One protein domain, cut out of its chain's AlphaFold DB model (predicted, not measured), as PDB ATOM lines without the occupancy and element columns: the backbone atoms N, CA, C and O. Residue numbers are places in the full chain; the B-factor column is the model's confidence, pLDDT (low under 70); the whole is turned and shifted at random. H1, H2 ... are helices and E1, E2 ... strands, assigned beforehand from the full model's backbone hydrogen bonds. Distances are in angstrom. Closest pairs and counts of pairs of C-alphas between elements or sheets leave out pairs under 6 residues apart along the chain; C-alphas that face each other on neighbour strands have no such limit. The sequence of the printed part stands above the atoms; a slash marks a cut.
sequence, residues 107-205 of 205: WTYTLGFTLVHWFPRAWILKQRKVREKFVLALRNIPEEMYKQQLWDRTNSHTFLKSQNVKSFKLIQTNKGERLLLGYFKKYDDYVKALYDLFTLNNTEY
ATOM      1  N   TRP A 107     142.532 155.005 177.492       86.12
ATOM      2  CA  TRP A 107     142.002 153.640 177.404       86.12
ATOM      3  C   TRP A 107     141.118 153.438 176.168       86.12
ATOM      4  O   TRP A 107     140.606 152.341 175.957       86.12
ATOM      5  N   THR A 108     140.973 154.464 175.330       85.56
ATOM      6  CA  THR A 108     140.285 154.399 174.038       85.56
ATOM      7  C   THR A 108     141.285 154.464 172.896       85.56
ATOM      8  O   THR A 108     142.212 155.275 172.921       85.56
ATOM      9  N   TYR A 109     141.041 153.657 171.870       83.88
ATOM     10  CA  TYR A 109     141.685 153.777 170.569       83.88
ATOM     11  C   TYR A 109     140.685 153.442 169.459       83.88
ATOM     12  O   TYR A 109     139.711 152.722 169.696       83.88
ATOM     13  N   THR A 110     140.922 153.930 168.242       82.44
ATOM     14  CA  THR A 110     140.088 153.575 167.087       82.44
ATOM     15  C   THR A 110     140.766 152.514 166.235       82.44
ATOM     16  O   THR A 110     141.788 152.761 165.603       82.44
ATOM     17  N   LEU A 111     140.151 151.337 166.165       80.38
ATOM     18  CA  LEU A 111     140.525 150.273 165.247       80.38
ATOM     19  C   LEU A 111     139.636 150.372 163.995       80.38
ATOM     20  O   LEU A 111     138.518 149.853 163.956       80.38
ATOM     21  N   GLY A 112     140.116 151.087 162.973       79.69
ATOM     22  CA  GLY A 112     139.336 151.388 161.764       79.69
ATOM     23  C   GLY A 112     138.196 152.353 162.070       79.69
ATOM     24  O   GLY A 112     138.447 153.509 162.385       79.69
ATOM     25  N   PHE A 113     136.954 151.866 162.021       75.81
ATOM     26  CA  PHE A 113     135.753 152.620 162.422       75.81
ATOM     27  C   PHE A 113     135.205 152.201 163.795       75.81
ATOM     28  O   PHE A 113     134.171 152.696 164.245       75.81
ATOM     29  N   THR A 114     135.878 151.265 164.472       79.62
ATOM     30  CA  THR A 114     135.435 150.739 165.766       79.62
ATOM     31  C   THR A 114     136.254 151.352 166.890       79.62
ATOM     32  O   THR A 114     137.467 151.174 166.948       79.62
ATOM     33  N   LEU A 115     135.589 152.036 167.820       81.12
ATOM     34  CA  LEU A 115     136.206 152.423 169.086       81.12
ATOM     35  C   LEU A 115     136.372 151.189 169.965       81.12
ATOM     36  O   LEU A 115     135.408 150.464 170.221       81.12
ATOM     37  N   VAL A 116     137.595 150.961 170.425       81.62
ATOM     38  CA  VAL A 116     137.949 149.828 171.273       81.62
ATOM     39  C   VAL A 116     138.516 150.313 172.596       81.62
ATOM     40  O   VAL A 116     139.191 151.339 172.676       81.62
ATOM     41  N   HIS A 117     138.231 149.542 173.643       84.50
ATOM     42  CA  HIS A 117     138.877 149.702 174.938       84.50
ATOM     43  C   HIS A 117     140.167 148.899 174.921       84.50
ATOM     44  O   HIS A 117     140.139 147.686 174.693       84.50
ATOM     45  N   TRP A 118     141.294 149.563 175.149       83.00
ATOM     46  CA  TRP A 118     142.592 148.902 175.228       83.00
ATOM     47  C   TRP A 118     143.229 149.114 176.598       83.00
ATOM     48  O   TRP A 118     143.030 150.124 177.272       83.00
ATOM     49  N   PHE A 119     143.980 148.115 177.045       80.81
ATOM     50  CA  PHE A 119     144.637 148.138 178.343       80.81
ATOM     51  C   PHE A 119     146.032 147.539 178.218       80.81
ATOM     52  O   PHE A 119     146.227 146.619 177.414       80.81
ATOM     53  N   PRO A 120     146.987 147.970 179.058       80.31
ATOM     54  CA  PRO A 120     148.285 147.327 179.133       80.31
ATOM     55  C   PRO A 120     148.157 145.827 179.411       80.31
ATOM     56  O   PRO A 120     147.398 145.391 180.286       80.31
ATOM     57  N   ARG A 121     148.958 145.020 178.706       76.06
ATOM     58  CA  ARG A 121     149.003 143.565 178.917       76.06
ATOM     59  C   ARG A 121     149.387 143.200 180.352       76.06
ATOM     60  O   ARG A 121     148.860 142.217 180.863       76.06
ATOM     61  N   ALA A 122     150.246 144.003 180.986       77.25
ATOM     62  CA  ALA A 122     150.693 143.825 182.368       77.25
ATOM     63  C   ALA A 122     149.533 143.761 183.376       77.25
ATOM     64  O   ALA A 122     149.695 143.249 184.479       77.25
ATOM     65  N   TRP A 123     148.353 144.268 183.010       79.56
ATOM     66  CA  TRP A 123     147.192 144.234 183.882       79.56
ATOM     67  C   TRP A 123     146.420 142.933 183.728       79.56
ATOM     68  O   TRP A 123     145.933 142.606 182.640       79.56
ATOM     69  N   ILE A 124     146.222 142.239 184.845       84.81
ATOM     70  CA  ILE A 124     145.356 141.058 184.912       84.81
ATOM     71  C   ILE A 124     143.873 141.453 184.862       84.81
ATOM     72  O   ILE A 124     143.495 142.575 185.202       84.81
ATOM     73  N   LEU A 125     142.996 140.510 184.499       82.12
ATOM     74  CA  LEU A 125     141.550 140.755 184.364       82.12
ATOM     75  C   LEU A 125     140.915 141.397 185.608       82.12
ATOM     76  O   LEU A 125     140.087 142.294 185.478       82.12
ATOM     77  N   LYS A 126     141.327 140.982 186.815       88.00
ATOM     78  CA  LYS A 126     140.835 141.568 188.074       88.00
ATOM     79  C   LYS A 126     141.145 143.067 188.164       88.00
ATOM     80  O   LYS A 126     140.273 143.852 188.514       88.00
ATOM     81  N   GLN A 127     142.361 143.471 187.795       85.44
ATOM     82  CA  GLN A 127     142.798 144.869 187.829       85.44
ATOM     83  C   GLN A 127     142.077 145.738 186.794       85.44
ATOM     84  O   GLN A 127     141.828 146.910 187.074       85.44
ATOM     85  N   ARG A 128     141.737 145.168 185.628       84.19
ATOM     86  CA  ARG A 128     140.939 145.846 184.593       84.19
ATOM     87  C   ARG A 128     139.514 146.088 185.080       84.19
ATOM     88  O   ARG A 128     139.078 147.229 185.101       84.19
ATOM     89  N   LYS A 129     138.856 145.057 185.624       85.44
ATOM     90  CA  LYS A 129     137.507 145.188 186.204       85.44
ATOM     91  C   LYS A 129     137.430 146.226 187.319       85.44
ATOM     92  O   LYS A 129     136.454 146.951 187.391       85.44
ATOM     93  N   VAL A 130     138.446 146.305 188.185       85.88
ATOM     94  CA  VAL A 130     138.498 147.326 189.248       85.88
ATOM     95  C   VAL A 130     138.551 148.740 188.672       85.88
ATOM     96  O   VAL A 130     137.924 149.638 189.214       85.88
ATOM     97  N   ARG A 131     139.279 148.936 187.573       80.75
ATOM     98  CA  ARG A 131     139.423 150.237 186.908       80.75
ATOM     99  C   ARG A 131     138.220 150.615 186.050       80.75
ATOM    100  O   ARG A 131     137.990 151.790 185.829       80.75
ATOM    101  N   GLU A 132     137.435 149.633 185.625       83.94
ATOM    102  CA  GLU A 132     136.143 149.839 184.966       83.94
ATOM    103  C   GLU A 132     134.990 150.065 185.963       83.94
ATOM    104  O   GLU A 132     133.844 150.137 185.541       83.94
ATOM    105  N   LYS A 133     135.254 150.163 187.278       90.69
ATOM    106  CA  LYS A 133     134.201 150.382 188.289       90.69
ATOM    107  C   LYS A 133     133.629 151.793 188.265       90.69
ATOM    108  O   LYS A 133     132.447 151.967 188.539       90.69
ATOM    109  N   PHE A 134     134.469 152.789 188.000       90.88
ATOM    110  CA  PHE A 134     134.057 154.186 188.024       90.88
ATOM    111  C   PHE A 134     133.517 154.555 186.651       90.88
ATOM    112  O   PHE A 134     134.280 154.826 185.721       90.88
ATOM    113  N   VAL A 135     132.194 154.497 186.526       92.38
ATOM    114  CA  VAL A 135     131.478 154.774 185.284       92.38
ATOM    115  C   VAL A 135     130.344 155.736 185.569       92.38
ATOM    116  O   VAL A 135     129.550 155.502 186.478       92.38
ATOM    117  N   LEU A 136     130.255 156.784 184.760       92.94
ATOM    118  CA  LEU A 136     129.144 157.725 184.767       92.94
ATOM    119  C   LEU A 136     128.354 157.578 183.473       92.94
ATOM    120  O   LEU A 136     128.943 157.469 182.397       92.94
ATOM    121  N   ALA A 137     127.029 157.555 183.580       91.25
ATOM    122  CA  ALA A 137     126.137 157.490 182.435       91.25
ATOM    123  C   ALA A 137     125.502 158.858 182.197       91.25
ATOM    124  O   ALA A 137     124.658 159.291 182.977       91.25
ATOM    125  N   LEU A 138     125.880 159.503 181.097       89.31
ATOM    126  CA  LEU A 138     125.210 160.691 180.590       89.31
ATOM    127  C   LEU A 138     124.051 160.256 179.691       89.31
ATOM    128  O   LEU A 138     124.257 159.504 178.735       89.31
ATOM    129  N   ARG A 139     122.835 160.688 180.025       87.81
ATOM    130  CA  ARG A 139     121.604 160.377 179.282       87.81
ATOM    131  C   ARG A 139     121.227 161.529 178.352       87.81
ATOM    132  O   ARG A 139     121.712 162.639 178.521       87.81
ATOM    133  N   ASN A 140     120.313 161.258 177.418       83.12
ATOM    134  CA  ASN A 140     119.714 162.256 176.521       83.12
ATOM    135  C   ASN A 140     120.755 163.012 175.693       83.12
ATOM    136  O   ASN A 140     120.767 164.240 175.626       83.12
ATOM    137  N   ILE A 141     121.665 162.254 175.090       85.31
ATOM    138  CA  ILE A 141     122.701 162.815 174.229       85.31
ATOM    139  C   ILE A 141     122.127 163.057 172.835       85.31
ATOM    140  O   ILE A 141     121.424 162.168 172.341       85.31
ATOM    141  N   PRO A 142     122.447 164.198 172.194       78.69
ATOM    142  CA  PRO A 142     121.918 164.538 170.879       78.69
ATOM    143  C   PRO A 142     122.212 163.454 169.840       78.69
ATOM    144  O   PRO A 142     123.250 162.778 169.886       78.69
ATOM    145  N   GLU A 143     121.299 163.280 168.887       75.56
ATOM    146  CA  GLU A 143     121.434 162.263 167.844       75.56
ATOM    147  C   GLU A 143     122.634 162.552 166.927       75.56
ATOM    148  O   GLU A 143     123.349 161.640 166.494       75.56
ATOM    149  N   GLU A 144     122.917 163.836 166.739       75.38
ATOM    150  CA  GLU A 144     124.017 164.387 165.960       75.38
ATOM    151  C   GLU A 144     125.380 164.094 166.594       75.38
ATOM    152  O   GLU A 144     126.415 164.260 165.952       75.38
ATOM    153  N   MET A 145     125.419 163.634 167.850       76.00
ATOM    154  CA  MET A 145     126.672 163.303 168.514       76.00
ATOM    155  C   MET A 145     127.201 161.949 168.051       76.00
ATOM    156  O   MET A 145     126.925 160.890 168.632       76.00
ATOM    157  N   TYR A 146     128.001 161.982 166.990       76.06
ATOM    158  CA  TYR A 146     128.650 160.801 166.439       76.06
ATOM    159  C   TYR A 146     129.952 160.459 167.172       76.06
ATOM    160  O   TYR A 146     130.652 161.312 167.717       76.06
ATOM    161  N   LYS A 147     130.329 159.174 167.127       78.56
ATOM    162  CA  LYS A 147     131.580 158.658 167.718       78.56
ATOM    163  C   LYS A 147     132.822 159.423 167.248       78.56
ATOM    164  O   LYS A 147     133.739 159.605 168.037       78.56
ATOM    165  N   GLN A 148     132.830 159.861 165.989       77.94
ATOM    166  CA  GLN A 148     133.934 160.601 165.367       77.94
ATOM    167  C   GLN A 148     134.090 162.015 165.940       77.94
ATOM    168  O   GLN A 148     135.202 162.517 166.021       77.94
ATOM    169  N   GLN A 149     132.996 162.636 166.388       82.94
ATOM    170  CA  GLN A 149     133.032 163.959 167.007       82.94
ATOM    171  C   GLN A 149     133.589 163.883 168.436       82.94
ATOM    172  O   GLN A 149     134.314 164.768 168.877       82.94
ATOM    173  N   LEU A 150     133.294 162.791 169.151       84.81
ATOM    174  CA  LEU A 150     133.838 162.536 170.487       84.81
ATOM    175  C   LEU A 150     135.298 162.058 170.464       84.81
ATOM    176  O   LEU A 150     136.020 162.230 171.451       84.81
ATOM    177  N   TRP A 151     135.727 161.427 169.372       83.69
ATOM    178  CA  TRP A 151     137.052 160.836 169.263       83.69
ATOM    179  C   TRP A 151     137.555 160.797 167.823       83.69
ATOM    180  O   TRP A 151     137.028 160.059 166.986       83.69
ATOM    181  N   ASP A 152     138.658 161.498 167.580       80.88
ATOM    182  CA  ASP A 152     139.371 161.484 166.308       80.88
ATOM    183  C   ASP A 152     140.703 160.744 166.449       80.88
ATOM    184  O   ASP A 152     141.710 161.347 166.811       80.88
ATOM    185  N   ARG A 153     140.671 159.426 166.187       69.75
ATOM    186  CA  ARG A 153     141.764 158.418 166.210       69.75
ATOM    187  C   ARG A 153     142.633 158.388 167.473       69.75
ATOM    188  O   ARG A 153     142.718 157.340 168.112       69.75
ATOM    189  N   THR A 154     143.245 159.503 167.833       69.06
ATOM    190  CA  THR A 154     144.135 159.715 168.980       69.06
ATOM    191  C   THR A 154     143.714 160.874 169.868       69.06
ATOM    192  O   THR A 154     144.176 160.977 171.004       69.06
ATOM    193  N   ASN A 155     142.812 161.725 169.385       77.94
ATOM    194  CA  ASN A 155     142.380 162.921 170.073       77.94
ATOM    195  C   ASN A 155     140.966 162.766 170.614       77.94
ATOM    196  O   ASN A 155     139.983 162.670 169.885       77.94
ATOM    197  N   SER A 156     140.885 162.804 171.939       81.75
ATOM    198  CA  SER A 156     139.624 162.929 172.651       81.75
ATOM    199  C   SER A 156     139.044 164.335 172.496       81.75
ATOM    200  O   SER A 156     139.792 165.319 172.558       81.75
ATOM    201  N   HIS A 157     137.720 164.423 172.381       84.69
ATOM    202  CA  HIS A 157     136.986 165.685 172.426       84.69
ATOM    203  C   HIS A 157     137.267 166.456 173.724       84.69
ATOM    204  O   HIS A 157     137.548 165.854 174.768       84.69
ATOM    205  N   THR A 158     137.184 167.786 173.662       84.75
ATOM    206  CA  THR A 158     137.511 168.708 174.766       84.75
ATOM    207  C   THR A 158     136.738 168.381 176.040       84.75
ATOM    208  O   THR A 158     137.352 168.270 177.095       84.75
ATOM    209  N   PHE A 159     135.436 168.104 175.923       85.44
ATOM    210  CA  PHE A 159     134.578 167.642 177.024       85.44
ATOM    211  C   PHE A 159     135.134 166.405 177.757       85.44
ATOM    212  O   PHE A 159     135.238 166.377 178.979       85.44
ATOM    213  N   LEU A 160     135.536 165.368 177.020       88.12
ATOM    214  CA  LEU A 160     136.055 164.142 177.633       88.12
ATOM    215  C   LEU A 160     137.404 164.392 178.327       88.12
ATOM    216  O   LEU A 160     137.696 163.777 179.352       88.12
ATOM    217  N   LYS A 161     138.220 165.305 177.781       87.31
ATOM    218  CA  LYS A 161     139.501 165.706 178.375       87.31
ATOM    219  C   LYS A 161     139.302 166.522 179.653       87.31
ATOM    220  O   LYS A 161     139.966 166.220 180.638       87.31
ATOM    221  N   SER A 162     138.398 167.506 179.653       87.25
ATOM    222  CA  SER A 162     138.141 168.362 180.822       87.25
ATOM    223  C   SER A 162     137.619 167.563 182.016       87.25
ATOM    224  O   SER A 162     138.008 167.827 183.150       87.25
ATOM    225  N   GLN A 163     136.828 166.524 181.745       87.69
ATOM    226  CA  GLN A 163     136.297 165.605 182.751       87.69
ATOM    227  C   GLN A 163     137.237 164.428 183.075       87.69
ATOM    228  O   GLN A 163     136.855 163.504 183.783       87.69
ATOM    229  N   ASN A 164     138.475 164.406 182.562       90.12
ATOM    230  CA  ASN A 164     139.446 163.322 182.786       90.12
ATOM    231  C   ASN A 164     138.950 161.908 182.407       90.12
ATOM    232  O   ASN A 164     139.471 160.898 182.905       90.12
ATOM    233  N   VAL A 165     138.001 161.811 181.475       90.69
ATOM    234  CA  VAL A 165     137.458 160.535 181.008       90.69
ATOM    235  C   VAL A 165     138.560 159.743 180.302       90.69
ATOM    236  O   VAL A 165     139.218 160.229 179.383       90.69
ATOM    237  N   LYS A 166     138.792 158.498 180.734       88.56
ATOM    238  CA  LYS A 166     139.822 157.619 180.146       88.56
ATOM    239  C   LYS A 166     139.300 156.764 179.016       88.56
ATOM    240  O   LYS A 166     140.061 156.431 178.111       88.56
ATOM    241  N   SER A 167     138.027 156.398 179.077       89.12
ATOM    242  CA  SER A 167     137.354 155.754 177.962       89.12
ATOM    243  C   SER A 167     135.872 156.041 177.953       89.12
ATOM    244  O   SER A 167     135.328 156.477 178.959       89.12
ATOM    245  N   PHE A 168     135.206 155.764 176.837       90.00
ATOM    246  CA  PHE A 168     133.763 155.896 176.769       90.00
ATOM    247  C   PHE A 168     133.098 154.798 175.945       90.00
ATOM    248  O   PHE A 168     133.750 154.088 175.174       90.00
ATOM    249  N   LYS A 169     131.785 154.640 176.119       88.88
ATOM    250  CA  LYS A 169     130.922 153.852 175.232       88.88
ATOM    251  C   LYS A 169     129.674 154.648 174.903       88.88
ATOM    252  O   LYS A 169     129.036 155.171 175.807       88.88
ATOM    253  N   LEU A 170     129.316 154.665 173.626       89.06
ATOM    254  CA  LEU A 170     128.033 155.181 173.172       89.06
ATOM    255  C   LEU A 170     127.070 154.003 173.009       89.06
ATOM    256  O   LEU A 170     127.378 153.054 172.281       89.06
ATOM    257  N   ILE A 171     125.944 154.053 173.712       87.88
ATOM    258  CA  ILE A 171     124.902 153.028 173.698       87.88
ATOM    259  C   ILE A 171     123.613 153.681 173.223       87.88
ATOM    260  O   ILE A 171     123.234 154.736 173.719       87.88
ATOM    261  N   GLN A 172     122.933 153.029 172.288       88.50
ATOM    262  CA  GLN A 172     121.564 153.355 171.920       88.50
ATOM    263  C   GLN A 172     120.668 152.240 172.447       88.50
ATOM    264  O   GLN A 172     120.941 151.059 172.227       88.50
ATOM    265  N   THR A 173     119.643 152.607 173.205       85.12
ATOM    266  CA  THR A 173     118.652 151.657 173.709       85.12
ATOM    267  C   THR A 173     117.591 151.385 172.647       85.12
ATOM    268  O   THR A 173     117.376 152.190 171.743       85.12
ATOM    269  N   ASN A 174     116.859 150.280 172.795       84.75
ATOM    270  CA  ASN A 174     115.743 149.940 171.901       84.75
ATOM    271  C   ASN A 174     114.618 150.992 171.916       84.75
ATOM    272  O   ASN A 174     113.801 151.021 171.005       84.75
ATOM    273  N   LYS A 175     114.569 151.843 172.951       82.94
ATOM    274  CA  LYS A 175     113.611 152.948 173.082       82.94
ATOM    275  C   LYS A 175     114.073 154.230 172.375       82.94
ATOM    276  O   LYS A 175     113.399 155.245 172.475       82.94
ATOM    277  N   GLY A 176     115.232 154.209 171.715       83.12
ATOM    278  CA  GLY A 176     115.823 155.376 171.058       83.12
ATOM    279  C   GLY A 176     116.686 156.249 171.972       83.12
ATOM    280  O   GLY A 176     117.439 157.077 171.468       83.12
ATOM    281  N   GLU A 177     116.669 156.040 173.294       86.06
ATOM    282  CA  GLU A 177     117.517 156.805 174.216       86.06
ATOM    283  C   GLU A 177     119.001 156.516 173.962       86.06
ATOM    284  O   GLU A 177     119.411 155.351 173.873       86.06
ATOM    285  N   ARG A 178     119.811 157.577 173.901       87.75
ATOM    286  CA  ARG A 178     121.267 157.498 173.748       87.75
ATOM    287  C   ARG A 178     121.957 157.800 175.071       87.75
ATOM    288  O   ARG A 178     121.657 158.796 175.730       87.75
ATOM    289  N   LEU A 179     122.896 156.933 175.436       90.38
ATOM    290  CA  LEU A 179     123.724 157.054 176.627       90.38
ATOM    291  C   LEU A 179     125.202 157.097 176.253       90.38
ATOM    292  O   LEU A 179     125.676 156.287 175.450       90.38
ATOM    293  N   LEU A 180     125.947 157.981 176.907       90.81
ATOM    294  CA  LEU A 180     127.406 157.960 176.924       90.81
ATOM    295  C   LEU A 180     127.853 157.500 178.297       90.81
ATOM    296  O   LEU A 180     127.634 158.165 179.303       90.81
ATOM    297  N   LEU A 181     128.504 156.348 178.323       91.75
ATOM    298  CA  LEU A 181     129.191 155.865 179.504       91.75
ATOM    299  C   LEU A 181     130.613 156.409 179.486       91.75
ATOM    300  O   LEU A 181     131.372 156.013 178.606       91.75
ATOM    301  N   GLY A 182     130.976 157.272 180.431       91.94
ATOM    302  CA  GLY A 182     132.349 157.720 180.670       91.94
ATOM    303  C   GLY A 182     133.016 156.869 181.750       91.94
ATOM    304  O   GLY A 182     132.433 156.655 182.806       91.94
ATOM    305  N   TYR A 183     134.221 156.368 181.483       91.62
ATOM    306  CA  TYR A 183     135.015 155.533 182.389       91.62
ATOM    307  C   TYR A 183     136.169 156.350 182.969       91.62
ATOM    308  O   TYR A 183     136.951 156.951 182.223       91.62
ATOM    309  N   PHE A 184     136.317 156.308 184.289       91.12
ATOM    310  CA  PHE A 184     137.288 157.102 185.034       91.12
ATOM    311  C   PHE A 184     138.342 156.208 185.680       91.12
ATOM    312  O   PHE A 184     138.079 155.080 186.096       91.12
ATOM    313  N   LYS A 185     139.571 156.722 185.782       89.94
ATOM    314  CA  LYS A 185     140.664 155.994 186.441       89.94
ATOM    315  C   LYS A 185     140.624 156.126 187.959       89.94
ATOM    316  O   LYS A 185     141.007 155.178 188.644       89.94
ATOM    317  N   LYS A 186     140.242 157.299 188.460       91.50
ATOM    318  CA  LYS A 186     140.193 157.623 189.886       91.50
ATOM    319  C   LYS A 186     138.750 157.849 190.315       91.50
ATOM    320  O   LYS A 186     137.923 158.259 189.506       91.50
ATOM    321  N   TYR A 187     138.492 157.601 191.593       89.88
ATOM    322  CA  TYR A 187     137.211 157.917 192.209       89.88
ATOM    323  C   TYR A 187     136.970 159.433 192.246       89.88
ATOM    324  O   TYR A 187     135.887 159.869 191.886       89.88
ATOM    325  N   ASP A 188     137.996 160.229 192.554       92.19
ATOM    326  CA  ASP A 188     137.874 161.693 192.629       92.19
ATOM    327  C   ASP A 188     137.444 162.316 191.295       92.19
ATOM    328  O   ASP A 188     136.562 163.165 191.275       92.19
ATOM    329  N   ASP A 189     138.007 161.850 190.170       92.56
ATOM    330  CA  ASP A 189     137.607 162.307 188.829       92.56
ATOM    331  C   ASP A 189     136.130 161.967 188.547       92.56
ATOM    332  O   ASP A 189     135.410 162.760 187.951       92.56
ATOM    333  N   TYR A 190     135.675 160.795 189.002       92.62
ATOM    334  CA  TYR A 190     134.282 160.365 188.873       92.62
ATOM    335  C   TYR A 190     133.334 161.219 189.724       92.62
ATOM    336  O   TYR A 190     132.294 161.639 189.227       92.62
ATOM    337  N   VAL A 191     133.688 161.487 190.984       91.25
ATOM    338  CA  VAL A 191     132.884 162.328 191.884       91.25
ATOM    339  C   VAL A 191     132.837 163.762 191.373       91.25
ATOM    340  O   VAL A 191     131.769 164.361 191.346       91.25
ATOM    341  N   LYS A 192     133.963 164.297 190.900       92.06
ATOM    342  CA  LYS A 192     134.020 165.624 190.289       92.06
ATOM    343  C   LYS A 192     133.082 165.714 189.088       92.06
ATOM    344  O   LYS A 192     132.213 166.569 189.070       92.06
ATOM    345  N   ALA A 193     133.169 164.769 188.152       89.88
ATOM    346  CA  ALA A 193     132.285 164.729 186.985       89.88
ATOM    347  C   ALA A 193     130.800 164.489 187.324       89.88
ATOM    348  O   ALA A 193     129.941 164.735 186.485       89.88
ATOM    349  N   LEU A 194     130.491 163.973 188.520       88.75
ATOM    350  CA  LEU A 194     129.120 163.773 188.993       88.75
ATOM    351  C   LEU A 194     128.467 165.081 189.466       88.75
ATOM    352  O   LEU A 194     127.250 165.200 189.408       88.75
ATOM    353  N   TYR A 195     129.253 166.031 189.967       87.62
ATOM    354  CA  TYR A 195     128.741 167.293 190.512       87.62
ATOM    355  C   TYR A 195     129.104 168.512 189.659       87.62
ATOM    356  O   TYR A 195     128.498 169.568 189.823       87.62
ATOM    357  N   ASP A 196     130.074 168.376 188.755       85.06
ATOM    358  CA  ASP A 196     130.449 169.421 187.810       85.06
ATOM    359  C   ASP A 196     129.352 169.597 186.755       85.06
ATOM    360  O   ASP A 196     128.979 168.644 186.072       85.06
ATOM    361  N   LEU A 197     128.919 170.844 186.570       78.00
ATOM    362  CA  LEU A 197     128.136 171.243 185.406       78.00
ATOM    363  C   LEU A 197     129.066 171.331 184.192       78.00
ATOM    364  O   LEU A 197     130.169 171.886 184.279       78.00
ATOM    365  N   PHE A 198     128.639 170.819 183.043       78.31
ATOM    366  CA  PHE A 198     129.415 170.959 181.814       78.31
ATOM    367  C   PHE A 198     128.539 171.216 180.599       78.31
ATOM    368  O   PHE A 198     127.395 170.785 180.502       78.31
ATOM    369  N   THR A 199     129.123 171.901 179.620       75.19
ATOM    370  CA  THR A 199     128.482 172.150 178.336       75.19
ATOM    371  C   THR A 199     128.941 171.128 177.309       75.19
ATOM    372  O   THR A 199     130.131 170.846 177.135       75.19
ATOM    373  N   LEU A 200     127.974 170.569 176.596       75.00
ATOM    374  CA  LEU A 200     128.204 169.642 175.505       75.00
ATOM    375  C   LEU A 200     127.305 170.051 174.336       75.00
ATOM    376  O   LEU A 200     126.084 169.974 174.433       75.00
ATOM    377  N   ASN A 201     127.913 170.524 173.241       70.50
ATOM    378  CA  ASN A 201     127.215 171.059 172.062       70.50
ATOM    379  C   ASN A 201     126.099 172.064 172.429       70.50
ATOM    380  O   ASN A 201     124.956 171.915 172.006       70.50
ATOM    381  N   ASN A 202     126.437 173.077 173.236       70.81
ATOM    382  CA  ASN A 202     125.532 174.144 173.702       70.81
ATOM    383  C   ASN A 202     124.370 173.683 174.600       70.81
ATOM    384  O   ASN A 202     123.459 174.461 174.865       70.81
ATOM    385  N   THR A 203     124.404 172.442 175.086       72.31
ATOM    386  CA  THR A 203     123.481 171.937 176.109       72.31
ATOM    387  C   THR A 203     124.231 171.793 177.431       72.31
ATOM    388  O   THR A 203     125.325 171.226 177.450       72.31
ATOM    389  N   GLU A 204     123.670 172.326 178.515       72.94
ATOM    390  CA  GLU A 204     124.188 172.149 179.878       72.94
ATOM    391  C   GLU A 204     123.685 170.835 180.477       72.94
ATOM    392  O   GLU A 204     122.512 170.478 180.324       72.94
ATOM    393  N   TYR A 205     124.589 170.132 181.152       68.44
ATOM    394  CA  TYR A 205     124.358 168.866 181.840       68.44
ATOM    395  C   TYR A 205     124.902 168.921 183.259       68.44
ATOM    396  O   TYR A 205     125.958 169.572 183.442       68.44
TER     397      TYR A 205
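This is residues 107 to 205 of the 205 residues of an uncharacterized protein of Rhizophagus clarus (UniProt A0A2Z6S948). A small three-stranded sheet, E3, E5 and E4, forms the middle, with helix H4 running along its edge strand E3 and the stretch holding the short helices H2 and H3 looping over one face from E3 to E4. A separate hairpin, E1 and E2, adjoins the beginning of E4, and residues 121 to 127 stick out at one end, of which 125 to 127 belong to H1. The printed part has 99 residues, with four named helices and five named strands in the order E1 E2 H1 E3 H2 H3 E4 E5 H4; the class is mixed, helices and strands. The larger sheet has the order E3 E5 E4, all antiparallel. The whole is compact, with a radius of gyration of the C-alphas of 13.6 A and spans of 40 by 33 by 28 A.

E1, residues 108 to 111, and E2, residues 114 to 117, form an antiparallel hairpin with N 111 and O 114 at 2.8 A, within hydrogen-bond range. H1, residues 125 to 131, touches no helix. E3, residues 135 to 139, is the antiparallel neighbour of E5, residues 178 to 183, with N 138 and O 180 at 2.8 A. H2, residues 147 to 150, only grazes this sheet; H3, residues 158 to 162, is only just not on it, with 4 pairs of C-alphas within 10 A. E4, residues 167 to 172, forms an antiparallel hairpin with E5, with N 169 and O 181 at 2.9 A. The closest C-alphas of E1 and E4, Thr 108 and Ser 167, are 5.1 A apart. E3, H2, H3 and E4 make a split strand-helix-strand unit, two strands running the same way with E5 between them, and its crossover is right-handed. H4, residues 187 to 195, is on the sheet at a height of 9.4 A, over E3 and along the strands, at 12 degrees to E3 on the local plane; the closest C-alphas of H4 and E3, Leu 136 and Tyr 190, are 7.1 A apart. Every O i to N i+4 pair is within hydrogen-bond range in H1, H3 and H4; H2 is too short for such a pair.

E1 begins at C-alpha 108 (140.285, 154.399, 174.038). E4 is 17.1 A long, E5 16.4 A, E3 12.8 A and H4 12.7 A. H4 ends at C-alpha 195 (128.741, 167.293, 190.512).

The two C-alphas farthest apart, those of Ala 122 and Asn 202, are 40.3 A apart. The printed part has no cut, and no link between named elements is long. Residues 199 to 200 pair briefly with 203 to 204, antiparallel. Mean pLDDT of the printed part is 84.1; residues 153 to 154 and 205 are under 70.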